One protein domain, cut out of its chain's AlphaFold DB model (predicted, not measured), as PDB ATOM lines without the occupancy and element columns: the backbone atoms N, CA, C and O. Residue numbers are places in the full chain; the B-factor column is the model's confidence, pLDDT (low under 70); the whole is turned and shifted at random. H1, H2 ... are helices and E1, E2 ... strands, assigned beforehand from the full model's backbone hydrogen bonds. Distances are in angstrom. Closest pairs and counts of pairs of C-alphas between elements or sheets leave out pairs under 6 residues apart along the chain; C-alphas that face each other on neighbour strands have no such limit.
ATOM      1  N   ARG A  38     -15.353  30.015  56.960       94.12
ATOM      2  CA  ARG A  38     -15.286  31.461  56.690       94.12
ATOM      3  C   ARG A  38     -13.864  31.936  56.885       94.12
ATOM      4  O   ARG A  38     -13.190  31.499  57.815       94.12
ATOM      5  N   LEU A  39     -13.448  32.847  56.018       95.88
ATOM      6  CA  LEU A  39     -12.142  33.480  56.080       95.88
ATOM      7  C   LEU A  39     -12.280  34.940  56.486       95.88
ATOM      8  O   LEU A  39     -13.251  35.606  56.127       95.88
ATOM      9  N   ALA A  40     -11.269  35.442  57.181       96.75
ATOM     10  CA  ALA A  40     -11.097  36.858  57.455       96.75
ATOM     11  C   ALA A  40      -9.612  37.216  57.399       96.75
ATOM     12  O   ALA A  40      -8.759  36.414  57.778       96.75
ATOM     13  N   PHE A  41      -9.297  38.432  56.962       96.12
ATOM     14  CA  PHE A  41      -7.959  38.976  57.155       96.12
ATOM     15  C   PHE A  41      -7.838  39.505  58.580       96.12
ATOM     16  O   PHE A  41      -8.731  40.197  59.064       96.12
ATOM     17  N   ASP A  42      -6.733  39.185  59.245       91.12
ATOM     18  CA  ASP A  42      -6.469  39.664  60.605       91.12
ATOM     19  C   ASP A  42      -6.213  41.178  60.644       91.12
ATOM     20  O   ASP A  42      -6.491  41.862  61.625       91.12
ATOM     21  N   THR A  43      -5.688  41.716  59.544       89.88
ATOM     22  CA  THR A  43      -5.359  43.131  59.397       89.88
ATOM     23  C   THR A  43      -5.711  43.631  58.000       89.88
ATOM     24  O   THR A  43      -5.917  42.860  57.061       89.88
ATOM     25  N   ALA A  44      -5.778  44.954  57.856       88.31
ATOM     26  CA  ALA A  44      -5.860  45.583  56.545       88.31
ATOM     27  C   ALA A  44      -4.583  45.327  55.722       88.31
ATOM     28  O   ALA A  44      -3.533  44.972  56.261       88.31
ATOM     29  N   ALA A  45      -4.669  45.558  54.408       88.06
ATOM     30  CA  ALA A  45      -3.528  45.458  53.505       88.06
ATOM     31  C   ALA A  45      -2.328  46.263  54.035       88.06
ATOM     32  O   ALA A  45      -2.426  47.464  54.298       88.06
ATOM     33  N   ALA A  46      -1.194  45.584  54.194       86.94
ATOM     34  CA  ALA A  46       0.042  46.182  54.672       86.94
ATOM     35  C   ALA A  46       0.933  46.626  53.504       86.94
ATOM     36  O   ALA A  46       0.712  46.275  52.343       86.94
ATOM     37  N   LYS A  47       1.986  47.385  53.826       88.62
ATOM     38  CA  LYS A  47       3.021  47.739  52.848       88.62
ATOM     39  C   LYS A  47       3.655  46.468  52.253       88.62
ATOM     40  O   LYS A  47       3.784  45.471  52.971       88.62
ATOM     41  N   PRO A  48       4.101  46.512  50.984       89.25
ATOM     42  CA  PRO A  48       4.866  45.432  50.372       89.25
ATOM     43  C   PRO A  48       6.040  44.974  51.246       89.25
ATOM     44  O   PRO A  48       6.838  45.801  51.692       89.25
ATOM     45  N   ASN A  49       6.158  43.668  51.469       88.44
ATOM     46  CA  ASN A  49       7.324  43.046  52.093       88.44
ATOM     47  C   ASN A  49       8.486  42.937  51.068       88.44
ATOM     48  O   ASN A  49       8.332  43.372  49.922       88.44
ATOM     49  N   PRO A  50       9.647  42.350  51.415       88.25
ATOM     50  CA  PRO A  50      10.753  42.172  50.465       88.25
ATOM     51  C   PRO A  50      10.421  41.342  49.212       88.25
ATOM     52  O   PRO A  50      11.107  41.476  48.204       88.25
ATOM     53  N   SER A  51       9.361  40.524  49.236       87.94
ATOM     54  CA  SER A  51       8.846  39.837  48.042       87.94
ATOM     55  C   SER A  51       8.064  40.780  47.123       87.94
ATOM     56  O   SER A  51       7.703  40.386  46.023       87.94
ATOM     57  N   GLY A  52       7.782  42.016  47.535       91.38
ATOM     58  CA  GLY A  52       7.078  43.020  46.739       91.38
ATOM     59  C   GLY A  52       5.559  43.028  46.915       91.38
ATOM     60  O   GLY A  52       4.912  43.908  46.351       91.38
ATOM     61  N   ILE A  53       4.988  42.116  47.710       94.31
ATOM     62  CA  ILE A  53       3.556  42.047  48.041       94.31
ATOM     63  C   ILE A  53       3.350  41.429  49.425       94.31
ATOM     64  O   ILE A  53       4.122  40.560  49.827       94.31
ATOM     65  N   THR A  54       2.302  41.849  50.132       95.81
ATOM     66  CA  THR A  54       1.961  41.322  51.460       95.81
ATOM     67  C   THR A  54       0.487  40.944  51.518       95.81
ATOM     68  O   THR A  54      -0.371  41.814  51.646       95.81
ATOM     69  N   ILE A  55       0.190  39.649  51.452       96.19
ATOM     70  CA  ILE A  55      -1.106  39.082  51.825       96.19
ATOM     71  C   ILE A  55      -1.178  39.100  53.363       96.19
ATOM     72  O   ILE A  55      -0.280  38.544  54.003       96.19
ATOM     73  N   PRO A  56      -2.187  39.749  53.978       96.25
ATOM     74  CA  PRO A  56      -2.360  39.715  55.428       96.25
ATOM     75  C   PRO A  56      -2.578  38.292  55.943       96.25
ATOM     76  O   PRO A  56      -3.013  37.414  55.198       96.25
ATOM     77  N   SER A  57      -2.335  38.078  57.237       95.81
ATOM     78  CA  SER A  57      -2.669  36.805  57.881       95.81
ATOM     79  C   SER A  57      -4.145  36.471  57.662       95.81
ATOM     80  O   SER A  57      -5.015  37.334  57.816       95.81
ATOM     81  N   ILE A  58      -4.417  35.224  57.283       96.94
ATOM     82  CA  ILE A  58      -5.763  34.736  56.990       96.94
ATOM     83  C   ILE A  58      -6.208  33.869  58.160       96.94
ATOM     84  O   ILE A  58      -5.644  32.801  58.405       96.94
ATOM     85  N   LYS A  59      -7.239  34.327  58.863       96.62
ATOM     86  CA  LYS A  59      -7.946  33.567  59.888       96.62
ATOM     87  C   LYS A  59      -9.054  32.743  59.257       96.62
ATOM     88  O   LYS A  59      -9.672  33.174  58.281       96.62
ATOM     89  N   TYR A  60      -9.313  31.579  59.834       94.38
ATOM     90  CA  TYR A  60     -10.424  30.725  59.454       94.38
ATOM     91  C   TYR A  60     -11.280  30.371  60.665       94.38
ATOM     92  O   TYR A  60     -10.779  30.158  61.769       94.38
ATOM     93  N   THR A  61     -12.578  30.242  60.420       92.88
ATOM     94  CA  THR A  61     -13.530  29.603  61.329       92.88
ATOM     95  C   THR A  61     -14.250  28.516  60.552       92.88
ATOM     96  O   THR A  61     -14.748  28.776  59.457       92.88
ATOM     97  N   ALA A  62     -14.281  27.307  61.092       90.56
ATOM     98  CA  ALA A  62     -14.848  26.130  60.463       90.56
ATOM     99  C   ALA A  62     -16.175  25.737  61.117       90.56
ATOM    100  O   ALA A  62     -16.361  25.872  62.328       90.56
ATOM    101  N   ASN A  63     -17.082  25.194  60.314       87.44
ATOM    102  CA  ASN A  63     -18.255  24.503  60.811       87.44
ATOM    103  C   ASN A  63     -17.811  23.166  61.447       87.44
ATOM    104  O   ASN A  63     -17.267  22.323  60.727       87.44
ATOM    105  N   PRO A  64     -18.037  22.940  62.758       80.88
ATOM    106  CA  PRO A  64     -17.629  21.701  63.425       80.88
ATOM    107  C   PRO A  64     -18.278  20.447  62.817       80.88
ATOM    108  O   PRO A  64     -17.694  19.368  62.898       80.88
ATOM    109  N   ASP A  65     -19.427  20.597  62.157       81.56
ATOM    110  CA  ASP A  65     -20.176  19.500  61.536       81.56
ATOM    111  C   ASP A  65     -19.671  19.150  60.120       81.56
ATOM    112  O   ASP A  65     -20.111  18.169  59.521       81.56
ATOM    113  N   ALA A  66     -18.751  19.946  59.560       82.31
ATOM    114  CA  ALA A  66     -18.237  19.797  58.195       82.31
ATOM    115  C   ALA A  66     -16.716  20.038  58.111       82.31
ATOM    116  O   ALA A  66     -16.226  20.644  57.157       82.31
ATOM    117  N   LEU A  67     -15.963  19.590  59.123       81.25
ATOM    118  CA  LEU A  67     -14.516  19.803  59.200       81.25
ATOM    119  C   LEU A  67     -13.757  19.046  58.104       81.25
ATOM    120  O   LEU A  67     -13.789  17.817  58.030       81.25
ATOM    121  N   GLU A  68     -12.974  19.787  57.327       86.06
ATOM    122  CA  GLU A  68     -11.980  19.241  56.409       86.06
ATOM    123  C   GLU A  68     -10.606  19.305  57.079       86.06
ATOM    124  O   GLU A  68     -10.150  20.342  57.554       86.06
ATOM    125  N   ARG A  69      -9.896  18.179  57.129       88.75
ATOM    126  CA  ARG A  69      -8.598  18.139  57.823       88.75
ATOM    127  C   ARG A  69      -7.471  18.766  57.018       88.75
ATOM    128  O   ARG A  69      -6.414  19.034  57.578       88.75
ATOM    129  N   ARG A  70      -7.674  18.953  55.711       93.81
ATOM    130  CA  ARG A  70      -6.675  19.494  54.789       93.81
ATOM    131  C   ARG A  70      -7.324  20.361  53.723       93.81
ATOM    132  O   ARG A  70      -8.294  19.930  53.098       93.81
ATOM    133  N   ALA A  71      -6.738  21.519  53.446       95.31
ATOM    134  CA  ALA A  71      -7.210  22.414  52.394       95.31
ATOM    135  C   ALA A  71      -6.051  23.110  51.677       95.31
ATOM    136  O   ALA A  71      -4.962  23.278  52.228       95.31
ATOM    137  N   SER A  72      -6.316  23.538  50.449       97.44
ATOM    138  CA  SER A  72      -5.421  24.365  49.644       97.44
ATOM    139  C   SER A  72      -5.935  25.799  49.602       97.44
ATOM    140  O   SER A  72      -7.139  26.032  49.482       97.44
ATOM    141  N   LEU A  73      -5.017  26.764  49.668       97.75
ATOM    142  CA  LEU A  73      -5.336  28.174  49.455       97.75
ATOM    143  C   LEU A  73      -5.345  28.441  47.951       97.75
ATOM    144  O   LEU A  73      -4.350  28.190  47.269       97.75
ATOM    145  N   VAL A  74      -6.453  28.967  47.448       97.94
ATOM    146  CA  VAL A  74      -6.554  29.471  46.079       97.94
ATOM    147  C   VAL A  74      -6.450  30.985  46.136       97.94
ATOM    148  O   VAL A  74      -7.191  31.628  46.878       97.94
ATOM    149  N   VAL A  75      -5.533  31.549  45.358       97.44
ATOM    150  CA  VAL A  75      -5.346  32.992  45.205       97.44
ATOM    151  C   VAL A  75      -5.662  33.356  43.764       97.44
ATOM    152  O   VAL A  75      -4.888  33.035  42.868       97.44
ATOM    153  N   ARG A  76      -6.787  34.031  43.542       96.50
ATOM    154  CA  ARG A  76      -7.163  34.619  42.252       96.50
ATOM    155  C   ARG A  76      -6.756  36.084  42.221       96.50
ATOM    156  O   ARG A  76      -6.860  36.762  43.241       96.50
ATOM    157  N   PHE A  77      -6.317  36.590  41.080       94.38
ATOM    158  CA  PHE A  77      -5.927  37.984  40.915       94.38
ATOM    159  C   PHE A  77      -6.441  38.562  39.601       94.38
ATOM    160  O   PHE A  77      -6.534  37.882  38.587       94.38
ATOM    161  N   ASP A  78      -6.770  39.847  39.638       92.25
ATOM    162  CA  ASP A  78      -7.251  40.587  38.478       92.25
ATOM    163  C   ASP A  78      -6.104  40.821  37.483       92.25
ATOM    164  O   ASP A  78      -5.097  41.453  37.813       92.25
ATOM    165  N   THR A  79      -6.256  40.300  36.266       88.88
ATOM    166  CA  THR A  79      -5.271  40.375  35.180       88.88
ATOM    167  C   THR A  79      -5.456  41.578  34.258       88.88
ATOM    168  O   THR A  79      -4.637  41.777  33.363       88.88
ATOM    169  N   SER A  80      -6.464  42.427  34.481       85.94
ATOM    170  CA  SER A  80      -6.737  43.609  33.643       85.94
ATOM    171  C   SER A  80      -5.565  44.596  33.561       85.94
ATOM    172  O   SER A  80      -5.460  45.358  32.603       85.94
ATOM    173  N   GLY A  81      -4.662  44.574  34.547       81.62
ATOM    174  CA  GLY A  81      -3.442  45.384  34.580       81.62
ATOM    175  C   GLY A  81      -2.201  44.741  33.946       81.62
ATOM    176  O   GLY A  81      -1.117  45.325  34.037       81.62
ATOM    177  N   ALA A  82      -2.313  43.546  33.359       86.56
ATOM    178  CA  ALA A  82      -1.178  42.811  32.804       86.56
ATOM    179  C   ALA A  82      -0.650  43.436  31.501       86.56
ATOM    180  O   ALA A  82      -1.395  43.982  30.692       86.56
ATOM    181  N   LYS A  83       0.667  43.335  31.288       85.38
ATOM    182  CA  LYS A  83       1.384  43.859  30.113       85.38
ATOM    183  C   LYS A  83       2.191  42.746  29.451       85.38
ATOM    184  O   LYS A  83       3.420  42.789  29.426       85.38
ATOM    185  N   THR A  84       1.511  41.706  28.988       82.88
ATOM    186  CA  THR A  84       2.156  40.567  28.329       82.88
ATOM    187  C   THR A  84       1.247  39.961  27.268       82.88
ATOM    188  O   THR A  84       0.040  39.877  27.465       82.88
ATOM    189  N   ASP A  85       1.849  39.501  26.171       78.88
ATOM    190  CA  ASP A  85       1.157  38.804  25.076       78.88
ATOM    191  C   ASP A  85       1.020  37.290  25.331       78.88
ATOM    192  O   ASP A  85       0.597  36.527  24.463       78.88
ATOM    193  N   ARG A  86       1.440  36.820  26.511       78.12
ATOM    194  CA  ARG A  86       1.386  35.404  26.890       78.12
ATOM    195  C   ARG A  86       0.017  35.050  27.472       78.12
ATOM    196  O   ARG A  86      -0.592  35.898  28.123       78.12
ATOM    197  N   PRO A  87      -0.428  33.787  27.334       81.12
ATOM    198  CA  PRO A  87      -1.580  33.292  28.073       81.12
ATOM    199  C   PRO A  87      -1.423  33.568  29.570       81.12
ATOM    200  O   PRO A  87      -0.402  33.224  30.171       81.12
ATOM    201  N   LEU A  88      -2.433  34.208  30.152       86.31
ATOM    202  CA  LEU A  88      -2.455  34.573  31.559       86.31
ATOM    203  C   LEU A  88      -3.183  33.496  32.351       86.31
ATOM    204  O   LEU A  88      -4.345  33.203  32.089       86.31
ATOM    205  N   MET A  89      -2.507  32.943  33.349       86.50
ATOM    206  CA  MET A  89      -3.180  32.305  34.479       86.50
ATOM    207  C   MET A  89      -3.519  33.390  35.491       86.50
ATOM    208  O   MET A  89      -2.615  34.096  35.928       86.50
ATOM    209  N   ASP A  90      -4.781  33.517  35.868       90.62
ATOM    210  CA  ASP A  90      -5.297  34.505  36.822       90.62
ATOM    211  C   ASP A  90      -5.434  33.939  38.245       90.62
ATOM    212  O   ASP A  90      -5.974  34.588  39.140       90.62
ATOM    213  N   GLN A  91      -4.929  32.724  38.475       94.00
ATOM    214  CA  GLN A  91      -4.967  32.079  39.776       94.00
ATOM    215  C   GLN A  91      -3.714  31.261  40.091       94.00
ATOM    216  O   GLN A  91      -3.025  30.743  39.212       94.00
ATOM    217  N   MET A  92      -3.448  31.128  41.386       95.38
ATOM    218  CA  MET A  92      -2.402  30.306  41.976       95.38
ATOM    219  C   MET A  92      -3.023  29.408  43.044       95.38
ATOM    220  O   MET A  92      -3.684  29.893  43.963       95.38
ATOM    221  N   ILE A  93      -2.789  28.102  42.935       96.75
ATOM    222  CA  ILE A  93      -3.261  27.107  43.900       96.75
ATOM    223  C   ILE A  93      -2.062  26.633  44.715       96.75
ATOM    224  O   ILE A  93      -1.091  26.103  44.174       96.75
ATOM    225  N   MET A  94      -2.124  26.859  46.021       97.25
ATOM    226  CA  MET A  94      -1.077  26.482  46.962       97.25
ATOM    227  C   MET A  94      -1.157  24.991  47.323       97.25
ATOM    228  O   MET A  94      -2.209  24.352  47.216       97.25
ATOM    229  N   ALA A  95      -0.034  24.434  47.781       95.69
ATOM    230  CA  ALA A  95       0.016  23.060  48.272       95.69
ATOM    231  C   ALA A  95      -0.931  22.863  49.474       95.69
ATOM    232  O   ALA A  95      -1.059  23.769  50.294       95.69
ATOM    233  N   PRO A  96      -1.583  21.698  49.614       95.94
ATOM    234  CA  PRO A  96      -2.530  21.473  50.696       95.94
ATOM    235  C   PRO A  96      -1.828  21.400  52.053       95.94
ATOM    236  O   PRO A  96      -0.878  20.630  52.232       95.94
ATOM    237  N   ILE A  97      -2.365  22.125  53.027       95.50
ATOM    238  CA  ILE A  97      -1.908  22.100  54.417       95.50
ATOM    239  C   ILE A  97      -2.945  21.442  55.316       95.50
ATOM    240  O   ILE A  97      -4.125  21.366  54.967       95.50
ATOM    241  N   ASP A  98      -2.494  20.989  56.480       93.31
ATOM    242  CA  ASP A  98      -3.383  20.490  57.519       93.31
ATOM    243  C   ASP A  98      -4.053  21.664  58.238       93.31
ATOM    244  O   ASP A  98      -3.416  22.669  58.557       93.31
ATOM    245  N   ILE A  99      -5.352  21.530  58.489       88.44
ATOM    246  CA  ILE A  99      -6.161  22.501  59.219       88.44
ATOM    247  C   ILE A  99      -6.651  21.827  60.494       88.44
ATOM    248  O   ILE A  99      -7.420  20.864  60.459       88.44
ATOM    249  N   SER A 100      -6.189  22.333  61.633       82.38
ATOM    250  CA  SER A 100      -6.556  21.819  62.949       82.38
ATOM    251  C   SER A 100      -7.610  22.698  63.614       82.38
ATOM    252  O   SER A 100      -7.479  23.920  63.640       82.38
ATOM    253  N   GLY A 101      -8.605  22.057  64.228       83.31
ATOM    254  CA  GLY A 101      -9.610  22.732  65.046       83.31
ATOM    255  C   GLY A 101     -10.663  23.506  64.251       83.31
ATOM    256  O   GLY A 101     -10.657  23.543  63.023       83.31
ATOM    257  N   ALA A 102     -11.596  24.107  64.990       86.00
ATOM    258  CA  ALA A 102     -12.700  24.885  64.430       86.00
ATOM    259  C   ALA A 102     -12.347  26.366  64.201       86.00
ATOM    260  O   ALA A 102     -13.109  27.085  63.567       86.00
ATOM    261  N   GLU A 103     -11.206  26.839  64.697       90.50
ATOM    262  CA  GLU A 103     -10.733  28.209  64.504       90.50
ATOM    263  C   GLU A 103      -9.206  28.223  64.478       90.50
ATOM    264  O   GLU A 103      -8.559  27.441  65.179       90.50
ATOM    265  N   GLY A 104      -8.629  29.107  63.670       92.69
ATOM    266  CA  GLY A 104      -7.188  29.292  63.616       92.69
ATOM    267  C   GLY A 104      -6.765  30.322  62.583       92.69
ATOM    268  O   GLY A 104      -7.574  31.081  62.047       92.69
ATOM    269  N   ALA A 105      -5.468  30.339  62.301       95.25
ATOM    270  CA  ALA A 105      -4.878  31.121  61.227       95.25
ATOM    271  C   ALA A 105      -4.056  30.206  60.326       95.25
ATOM    272  O   ALA A 105      -3.485  29.216  60.790       95.25
ATOM    273  N   LEU A 106      -3.993  30.536  59.037       95.50
ATOM    274  CA  LEU A 106      -3.076  29.856  58.134       95.50
ATOM    275  C   LEU A 106      -1.626  30.120  58.589       95.50
ATOM    276  O   LEU A 106      -1.324  31.246  58.998       95.50
ATOM    277  N   PRO A 107      -0.729  29.118  58.518       95.75
ATOM    278  CA  PRO A 107       0.659  29.273  58.940       95.75
ATOM    279  C   PRO A 107       1.362  30.437  58.229       95.75
ATOM    280  O   PRO A 107       1.167  30.666  57.034       95.75
ATOM    281  N   ALA A 108       2.190  31.181  58.963       94.75
ATOM    282  CA  ALA A 108       2.845  32.378  58.434       94.75
ATOM    283  C   ALA A 108       3.808  32.062  57.275       94.75
ATOM    284  O   ALA A 108       3.819  32.766  56.269       94.75
ATOM    285  N   ASP A 109       4.556  30.964  57.375       95.69
ATOM    286  CA  ASP A 109       5.453  30.462  56.330       95.69
ATOM    287  C   ASP A 109       4.700  30.066  55.049       95.69
ATOM    288  O   ASP A 109       5.184  30.289  53.936       95.69
ATOM    289  N   TYR A 110       3.485  29.542  55.195       96.50
ATOM    290  CA  TYR A 110       2.599  29.227  54.081       96.50
ATOM    291  C   TYR A 110       2.079  30.489  53.373       96.50
ATOM    292  O   TYR A 110       2.083  30.554  52.139       96.50
ATOM    293  N   ILE A 111       1.708  31.529  54.129       96.50
ATOM    294  CA  ILE A 111       1.355  32.843  53.562       96.50
ATOM    295  C   ILE A 111       2.572  33.505  52.899       96.50
ATOM    296  O   ILE A 111       2.448  34.088  51.821       96.50
ATOM    297  N   ASP A 112       3.769  33.361  53.464       95.50
ATOM    298  CA  ASP A 112       5.005  33.858  52.855       95.50
ATOM    299  C   ASP A 112       5.353  33.141  51.548       95.50
ATOM    300  O   ASP A 112       5.802  33.776  50.586       95.50
ATOM    301  N   ALA A 113       5.116  31.832  51.467       96.38
ATOM    302  CA  ALA A 113       5.229  31.092  50.216       96.38
ATOM    303  C   ALA A 113       4.229  31.614  49.169       96.38
ATOM    304  O   ALA A 113       4.607  31.807  48.009       96.38
ATOM    305  N   ALA A 114       2.993  31.924  49.579       96.50
ATOM    306  CA  ALA A 114       1.996  32.536  48.702       96.50
ATOM    307  C   ALA A 114       2.431  33.935  48.228       96.50
ATOM    308  O   ALA A 114       2.338  34.232  47.037       96.50
ATOM    309  N   ASN A 115       2.992  34.769  49.110       95.62
ATOM    310  CA  ASN A 115       3.545  36.080  48.746       95.62
ATOM    311  C   ASN A 115       4.621  35.962  47.655       95.62
ATOM    312  O   ASN A 115       4.597  36.699  46.666       95.62
ATOM    313  N   LYS A 116       5.549  35.008  47.800       95.31
ATOM    314  CA  LYS A 116       6.621  34.759  46.823       95.31
ATOM    315  C   LYS A 116       6.077  34.250  45.488       95.31
ATOM    316  O   LYS A 116       6.478  34.752  44.436       95.31
ATOM    317  N   GLY A 117       5.168  33.274  45.521       94.38
ATOM    318  CA  GLY A 117       4.546  32.708  44.323       94.38
ATOM    319  C   GLY A 117       3.749  33.751  43.539       94.38
ATOM    320  O   GLY A 117       3.969  33.924  42.337       94.38
ATOM    321  N   LEU A 118       2.909  34.520  44.237       94.94
ATOM    322  CA  LEU A 118       2.127  35.598  43.644       94.94
ATOM    323  C   LEU A 118       3.037  36.681  43.056       94.94
ATOM    324  O   LEU A 118       2.870  37.051  41.899       94.94
ATOM    325  N   SER A 119       4.052  37.140  43.795       94.31
ATOM    326  CA  SER A 119       5.009  38.134  43.291       94.31
ATOM    327  C   SER A 119       5.699  37.700  41.995       94.31
ATOM    328  O   SER A 119       5.839  38.497  41.060       94.31
ATOM    329  N   LYS A 120       6.089  36.423  41.898       92.69
ATOM    330  CA  LYS A 120       6.698  35.865  40.686       92.69
ATOM    331  C   LYS A 120       5.739  35.933  39.494       92.69
ATOM    332  O   LYS A 120       6.161  36.360  38.420       92.69
ATOM    333  N   LEU A 121       4.471  35.560  39.684       91.81
ATOM    334  CA  LEU A 121       3.440  35.634  38.639       91.81
ATOM    335  C   LEU A 121       3.175  37.080  38.209       91.81
ATOM    336  O   LEU A 121       3.254  37.398  37.025       91.81
ATOM    337  N   LEU A 122       2.950  37.975  39.172       92.50
ATOM    338  CA  LEU A 122       2.695  39.392  38.907       92.50
ATOM    339  C   LEU A 122       3.870  40.054  38.170       92.50
ATOM    340  O   LEU A 122       3.658  40.813  37.224       92.50
ATOM    341  N   THR A 123       5.108  39.732  38.557       91.94
ATOM    342  CA  THR A 123       6.316  40.211  37.866       91.94
ATOM    343  C   THR A 123       6.393  39.672  36.440       91.94
ATOM    344  O   THR A 123       6.667  40.441  35.520       91.94
ATOM    345  N   ALA A 124       6.126  38.377  36.234       90.31
ATOM    346  CA  ALA A 124       6.149  37.756  34.910       90.31
ATOM    347  C   ALA A 124       5.117  38.371  33.950       90.31
ATOM    348  O   ALA A 124       5.367  38.440  32.747       90.31
ATOM    349  N   TYR A 125       3.993  38.858  34.477       91.06
ATOM    350  CA  TYR A 125       2.960  39.555  33.706       91.06
ATOM    351  C   TYR A 125       3.162  41.072  33.615       91.06
ATOM    352  O   TYR A 125       2.308  41.775  33.072       91.06
ATOM    353  N   GLY A 126       4.265  41.603  34.151       89.62
ATOM    354  CA  GLY A 126       4.562  43.036  34.113       89.62
ATOM    355  C   GLY A 126       3.598  43.902  34.933       89.62
ATOM    356  O   GLY A 126       3.499  45.107  34.682       89.62
ATOM    357  N   MET A 127       2.891  43.313  35.902       89.88
ATOM    358  CA  MET A 127       1.933  44.010  36.764       89.88
ATOM    359  C   MET A 127       2.666  44.912  37.762       89.88
ATOM    360  O   MET A 127       3.767  44.590  38.206       89.88
ATOM    361  N   LYS A 128       2.076  46.055  38.130       89.81
ATOM    362  CA  LYS A 128       2.626  47.003  39.122       89.81
ATOM    363  C   LYS A 128       1.496  47.775  39.803       89.81
ATOM    364  O   LYS A 128       0.437  47.961  39.213       89.81
ATOM    365  N   GLY A 129       1.751  48.307  40.997       91.19
ATOM    366  CA  GLY A 129       0.808  49.181  41.695       91.19
ATOM    367  C   GLY A 129      -0.278  48.395  42.423       91.19
ATOM    368  O   GLY A 129       0.009  47.377  43.036       91.19
ATOM    369  N   LYS A 130      -1.518  48.881  42.403       92.81
ATOM    370  CA  LYS A 130      -2.630  48.270  43.144       92.81
ATOM    371  C   LYS A 130      -3.182  47.061  42.392       92.81
ATOM    372  O   LYS A 130      -3.684  47.217  41.285       92.81
ATOM    373  N   ILE A 131      -3.128  45.888  43.013       93.88
ATOM    374  CA  ILE A 131      -3.629  44.623  42.469       93.88
ATOM    375  C   ILE A 131      -4.795  44.145  43.326       93.88
ATOM    376  O   ILE A 131      -4.703  44.106  44.554       93.88
ATOM    377  N   LYS A 132      -5.900  43.775  42.681       96.06
ATOM    378  CA  LYS A 132      -7.028  43.130  43.353       96.06
ATOM    379  C   LYS A 132      -6.808  41.630  43.344       96.06
ATOM    380  O   LYS A 132      -6.556  41.051  42.288       96.06
ATOM    381  N   ILE A 133      -6.925  41.016  44.511       96.69
ATOM    382  CA  ILE A 133      -6.915  39.567  44.655       96.69
ATOM    383  C   ILE A 133      -8.172  39.104  45.383       96.69
ATOM    384  O   ILE A 133      -8.862  39.880  46.045       96.69
ATOM    385  N   SER A 134      -8.478  37.825  45.260       97.56
ATOM    386  CA  SER A 134      -9.479  37.132  46.057       97.56
ATOM    387  C   SER A 134      -8.910  35.794  46.489       97.56
ATOM    388  O   SER A 134      -8.254  35.116  45.699       97.56
ATOM    389  N   VAL A 135      -9.136  35.426  47.745       97.75
ATOM    390  CA  VAL A 135      -8.635  34.169  48.303       97.75
ATOM    391  C   VAL A 135      -9.778  33.281  48.767       97.75
ATOM    392  O   VAL A 135     -10.798  33.785  49.230       97.75
ATOM    393  N   LEU A 136      -9.612  31.968  48.662       97.50
ATOM    394  CA  LEU A 136     -10.508  30.993  49.286       97.50
ATOM    395  C   LEU A 136      -9.748  29.742  49.716       97.50
ATOM    396  O   LEU A 136      -8.637  29.484  49.249       97.50
ATOM    397  N   LEU A 137     -10.369  28.942  50.578       97.12
ATOM    398  CA  LEU A 137      -9.942  27.571  50.835       97.12
ATOM    399  C   LEU A 137     -10.713  26.612  49.934       97.12
ATOM    400  O   LEU A 137     -11.933  26.710  49.821       97.12
ATOM    401  N   ALA A 138     -10.005  25.662  49.332       97.31
ATOM    402  CA  ALA A 138     -10.573  24.562  48.562       97.31
ATOM    403  C   ALA A 138     -10.099  23.212  49.112       97.31
ATOM    404  O   ALA A 138      -9.074  23.127  49.793       97.31
ATOM    405  N   ARG A 139     -10.839  22.142  48.810       95.94
ATOM    406  CA  ARG A 139     -10.467  20.773  49.187       95.94
ATOM    407  C   ARG A 139      -9.065  20.431  48.698       95.94
ATOM    408  O   ARG A 139      -8.700  20.759  47.575       95.94
ATOM    409  N   SER A 140      -8.319  19.685  49.508       95.06
ATOM    410  CA  SER A 140      -6.947  19.252  49.200       95.06
ATOM    411  C   SER A 140      -6.808  18.393  47.936       95.06
ATOM    412  O   SER A 140      -5.712  18.263  47.404       95.06
ATOM    413  N   SER A 141      -7.908  17.821  47.440       94.12
ATOM    414  CA  SER A 141      -7.968  17.053  46.193       94.12
ATOM    415  C   SER A 141      -8.077  17.922  44.937       94.12
ATOM    416  O   SER A 141      -8.274  17.385  43.845       94.12
ATOM    417  N   ILE A 142      -8.031  19.250  45.065       95.94
ATOM    418  CA  ILE A 142      -8.034  20.174  43.931       95.94
ATOM    419  C   ILE A 142      -6.766  20.015  43.082       95.94
ATOM    420  O   ILE A 142      -5.662  19.866  43.609       95.94
ATOM    421  N   SER A 143      -6.925  20.033  41.760       93.56
ATOM    422  CA  SER A 143      -5.797  20.059  40.830       93.56
ATOM    423  C   SER A 143      -4.984  21.347  40.993       93.56
ATOM    424  O   SER A 143      -5.540  22.420  41.218       93.56
ATOM    425  N   SER A 144      -3.664  21.278  40.810       88.56
ATOM    426  CA  SER A 144      -2.795  22.467  40.799       88.56
ATOM    427  C   SER A 144      -3.073  23.411  39.622       88.56
ATOM    428  O   SER A 144      -2.675  24.573  39.660       88.56
ATOM    429  N   GLN A 145      -3.771  22.921  38.594       90.25
ATOM    430  CA  GLN A 145      -4.223  23.670  37.419       90.25
ATOM    431  C   GLN A 145      -5.753  23.613  37.278       90.25
ATOM    432  O   GLN A 145      -6.272  23.598  36.164       90.25
ATOM    433  N   ALA A 146      -6.474  23.512  38.400       92.69
ATOM    434  CA  ALA A 146      -7.931  23.422  38.402       92.69
ATOM    435  C   ALA A 146      -8.573  24.579  37.627       92.69
ATOM    436  O   ALA A 146      -8.142  25.728  37.742       92.69
ATOM    437  N   SER A 147      -9.622  24.274  36.867       93.25
ATOM    438  CA  SER A 147     -10.465  25.293  36.245       93.25
ATOM    439  C   SER A 147     -11.350  25.987  37.282       93.25
ATOM    440  O   SER A 147     -11.512  25.512  38.409       93.25
ATOM    441  N   ASP A 148     -11.988  27.078  36.874       91.94
ATOM    442  CA  ASP A 148     -12.991  27.784  37.674       91.94
ATOM    443  C   ASP A 148     -14.114  26.866  38.170       91.94
ATOM    444  O   ASP A 148     -14.510  26.948  39.333       91.94
ATOM    445  N   ASP A 149     -14.590  25.950  37.327       94.69
ATOM    446  CA  ASP A 149     -15.648  25.002  37.689       94.69
ATOM    447  C   ASP A 149     -15.188  24.018  38.767       94.69
ATOM    448  O   ASP A 149     -15.929  23.718  39.711       94.69
ATOM    449  N   GLU A 150     -13.948  23.537  38.671       96.12
ATOM    450  CA  GLU A 150     -13.376  22.662  39.689       96.12
ATOM    451  C   GLU A 150     -13.162  23.419  41.006       96.12
ATOM    452  O   GLU A 150     -13.531  22.901  42.065       96.12
ATOM    453  N   VAL A 151     -12.637  24.649  40.955       95.62
ATOM    454  CA  VAL A 151     -12.492  25.522  42.132       95.62
ATOM    455  C   VAL A 151     -13.849  25.739  42.797       95.62
ATOM    456  O   VAL A 151     -13.978  25.530  44.002       95.62
ATOM    457  N   ASN A 152     -14.880  26.087  42.028       94.56
ATOM    458  CA  ASN A 152     -16.227  26.322  42.545       94.56
ATOM    459  C   ASN A 152     -16.859  25.060  43.143       94.56
ATOM    460  O   ASN A 152     -17.545  25.146  44.160       94.56
ATOM    461  N   THR A 153     -16.597  23.890  42.562       94.75
ATOM    462  CA  THR A 153     -17.100  22.606  43.072       94.75
ATOM    463  C   THR A 153     -16.384  22.172  44.352       94.75
ATOM    464  O   THR A 153     -16.990  21.569  45.239       94.75
ATOM    465  N   LYS A 154     -15.083  22.460  44.463       95.81
ATOM    466  CA  LYS A 154     -14.233  22.051  45.592       95.81
ATOM    467  C   LYS A 154     -14.043  23.141  46.647       95.81
ATOM    468  O   LYS A 154     -13.291  22.914  47.596       95.81
ATOM    469  N   ARG A 155     -14.688  24.303  46.511       94.69
ATOM    470  CA  ARG A 155     -14.562  25.401  47.476       94.69
ATOM    471  C   ARG A 155     -15.084  24.990  48.850       94.69
ATOM    472  O   ARG A 155     -16.123  24.349  48.986       94.69
ATOM    473  N   LEU A 156     -14.350  25.407  49.865       94.75
ATOM    474  CA  LEU A 156     -14.657  25.219  51.276       94.75
ATOM    475  C   LEU A 156     -15.002  26.540  51.964       94.75
ATOM    476  O   LEU A 156     -15.613  26.519  53.026       94.75
ATOM    477  N   SER A 157     -14.656  27.675  51.360       95.00
ATOM    478  CA  SER A 157     -15.051  29.008  51.809       95.00
ATOM    479  C   SER A 157     -15.608  29.846  50.664       95.00
ATOM    480  O   SER A 157     -15.429  29.520  49.488       95.00
ATOM    481  N   ASP A 158     -16.240  30.964  51.014       95.12
ATOM    482  CA  ASP A 158     -16.490  32.040  50.057       95.12
ATOM    483  C   ASP A 158     -15.177  32.724  49.644       95.12
ATOM    484  O   ASP A 158     -14.150  32.616  50.329       95.12
ATOM    485  N   TRP A 159     -15.221  33.432  48.514       96.31
ATOM    486  CA  TRP A 159     -14.134  34.300  48.075       96.31
ATOM    487  C   TRP A 159     -14.005  35.501  49.011       96.31
ATOM    488  O   TRP A 159     -14.969  36.232  49.238       96.31
ATOM    489  N   LEU A 160     -12.793  35.737  49.498       97.12
ATOM    490  CA  LEU A 160     -12.446  36.874  50.336       97.12
ATOM    491  C   LEU A 160     -11.587  37.866  49.526       97.12
ATOM    492  O   LEU A 160     -10.406  37.593  49.288       97.12
ATOM    493  N   PRO A 161     -12.154  38.997  49.064       97.31
ATOM    494  CA  PRO A 161     -11.436  39.965  48.244       97.31
ATOM    495  C   PRO A 161     -10.543  40.890  49.080       97.31
ATOM    496  O   PRO A 161     -10.896  41.287  50.190       97.31
ATOM    497  N   ILE A 162      -9.411  41.304  48.512       96.81
ATOM    498  CA  ILE A 162      -8.562  42.372  49.051       96.81
ATOM    499  C   ILE A 162      -7.789  43.065  47.932       96.81
ATOM    500  O   ILE A 162      -7.428  42.461  46.924       96.81
ATOM    501  N   GLN A 163      -7.518  44.353  48.114       96.31
ATOM    502  CA  GLN A 163      -6.633  45.106  47.238       96.31
ATOM    503  C   GLN A 163      -5.276  45.289  47.914       96.31
ATOM    504  O   GLN A 163      -5.205  45.798  49.031       96.31
ATOM    505  N   LEU A 164      -4.209  44.899  47.224       95.00
ATOM    506  CA  LEU A 164      -2.837  44.942  47.714       95.00
ATOM    507  C   LEU A 164      -2.002  45.896  46.868       95.00
ATOM    508  O   LEU A 164      -2.211  46.017  45.662       95.00
ATOM    509  N   ASP A 165      -1.030  46.555  47.488       94.12
ATOM    510  CA  ASP A 165       0.007  47.252  46.737       94.12
ATOM    511  C   ASP A 165       1.090  46.237  46.333       94.12
ATOM    512  O   ASP A 165       1.595  45.476  47.158       94.12
ATOM    513  N   PHE A 166       1.443  46.229  45.052       94.06
ATOM    514  CA  PHE A 166       2.503  45.421  44.472       94.06
ATOM    515  C   PHE A 166       3.625  46.314  43.952       94.06
ATOM    516  O   PHE A 166       3.438  47.162  43.071       94.06
ATOM    517  N   LYS A 167       4.828  46.077  44.467       89.75
ATOM    518  CA  LYS A 167       6.060  46.665  43.960       89.75
ATOM    519  C   LYS A 167       6.914  45.551  43.376       89.75
ATOM    520  O   LYS A 167       7.604  44.849  44.108       89.75
TER     521      LYS A 167
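What this domain is: This is residues 38 to 167 of the 173 residues of an uncharacterized protein of Candidatus Sulfotelmatomonas gaucii (UniProt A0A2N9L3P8). Look for a strongly twisted sheet of four strands, E4 E3 E6 E7, curled round the long helix H1, with the small helix H2 packed on E6 away from H1. A smaller sheet, E1 E2 E5, sits beside it, with E1 next to Leu 160 of E7. The printed part has 130 residues, class mixed, with named elements in the order E1 E2 E3 E4 E5 H1 E6 H2 E7; both sheets are antiparallel. It is compact, radius of gyration of the C-alphas 14.3 A, spanning 45 by 30 by 20 A.

How they stand to each other: Start with E1, residues 38 to 41, in a hairpin with E2, residues 58 to 62; N 40 and O 59 are 3.0 A apart. E2 is also antiparallel to E5, residues 103 to 105, with N 60 and O 104 at 2.9 A. E3, residues 70 to 77, and E4, residues 91 to 93, form a hairpin, N 75 to O 92 2.8 A. E6, residues 129 to 139, is antiparallel to E3, N 74 to O 136 2.9 A, and to E7, residues 160 to 166, N 131 to O 164 2.8 A. H1, residues 108 to 124, is on one face of E4 E3 E6 E7, two layers, helix and sheet; the closest C-alphas of H1 and E4, Leu 118 and Met 92, are 7.2 A apart. H2, residues 148 to 154, is on this sheet at a height of 9.6 A; its closest C-alpha pair with E6 is Lys 154 and Ala 138, 5.3 A. H1 and H2 are apart, and in both every O i to N i+4 pair is within hydrogen-bond range.

Where its parts are: Find C-alpha 38 at (-15.286, 31.461, 56.690), where E1 begins. H1 spans 24.4 A, E3 23.1 A and E6 31.5 A; E7 runs 18.2 A to C-alpha 166 at (2.503, 45.421, 44.472).

The domain as a whole: The farthest C-alphas, Asp 65 and Asp 85, are 46.4 A apart. The links E1 to E2 and E3 to E4 are long. The printed part has no cut, and no printed residue is under 70 in pLDDT.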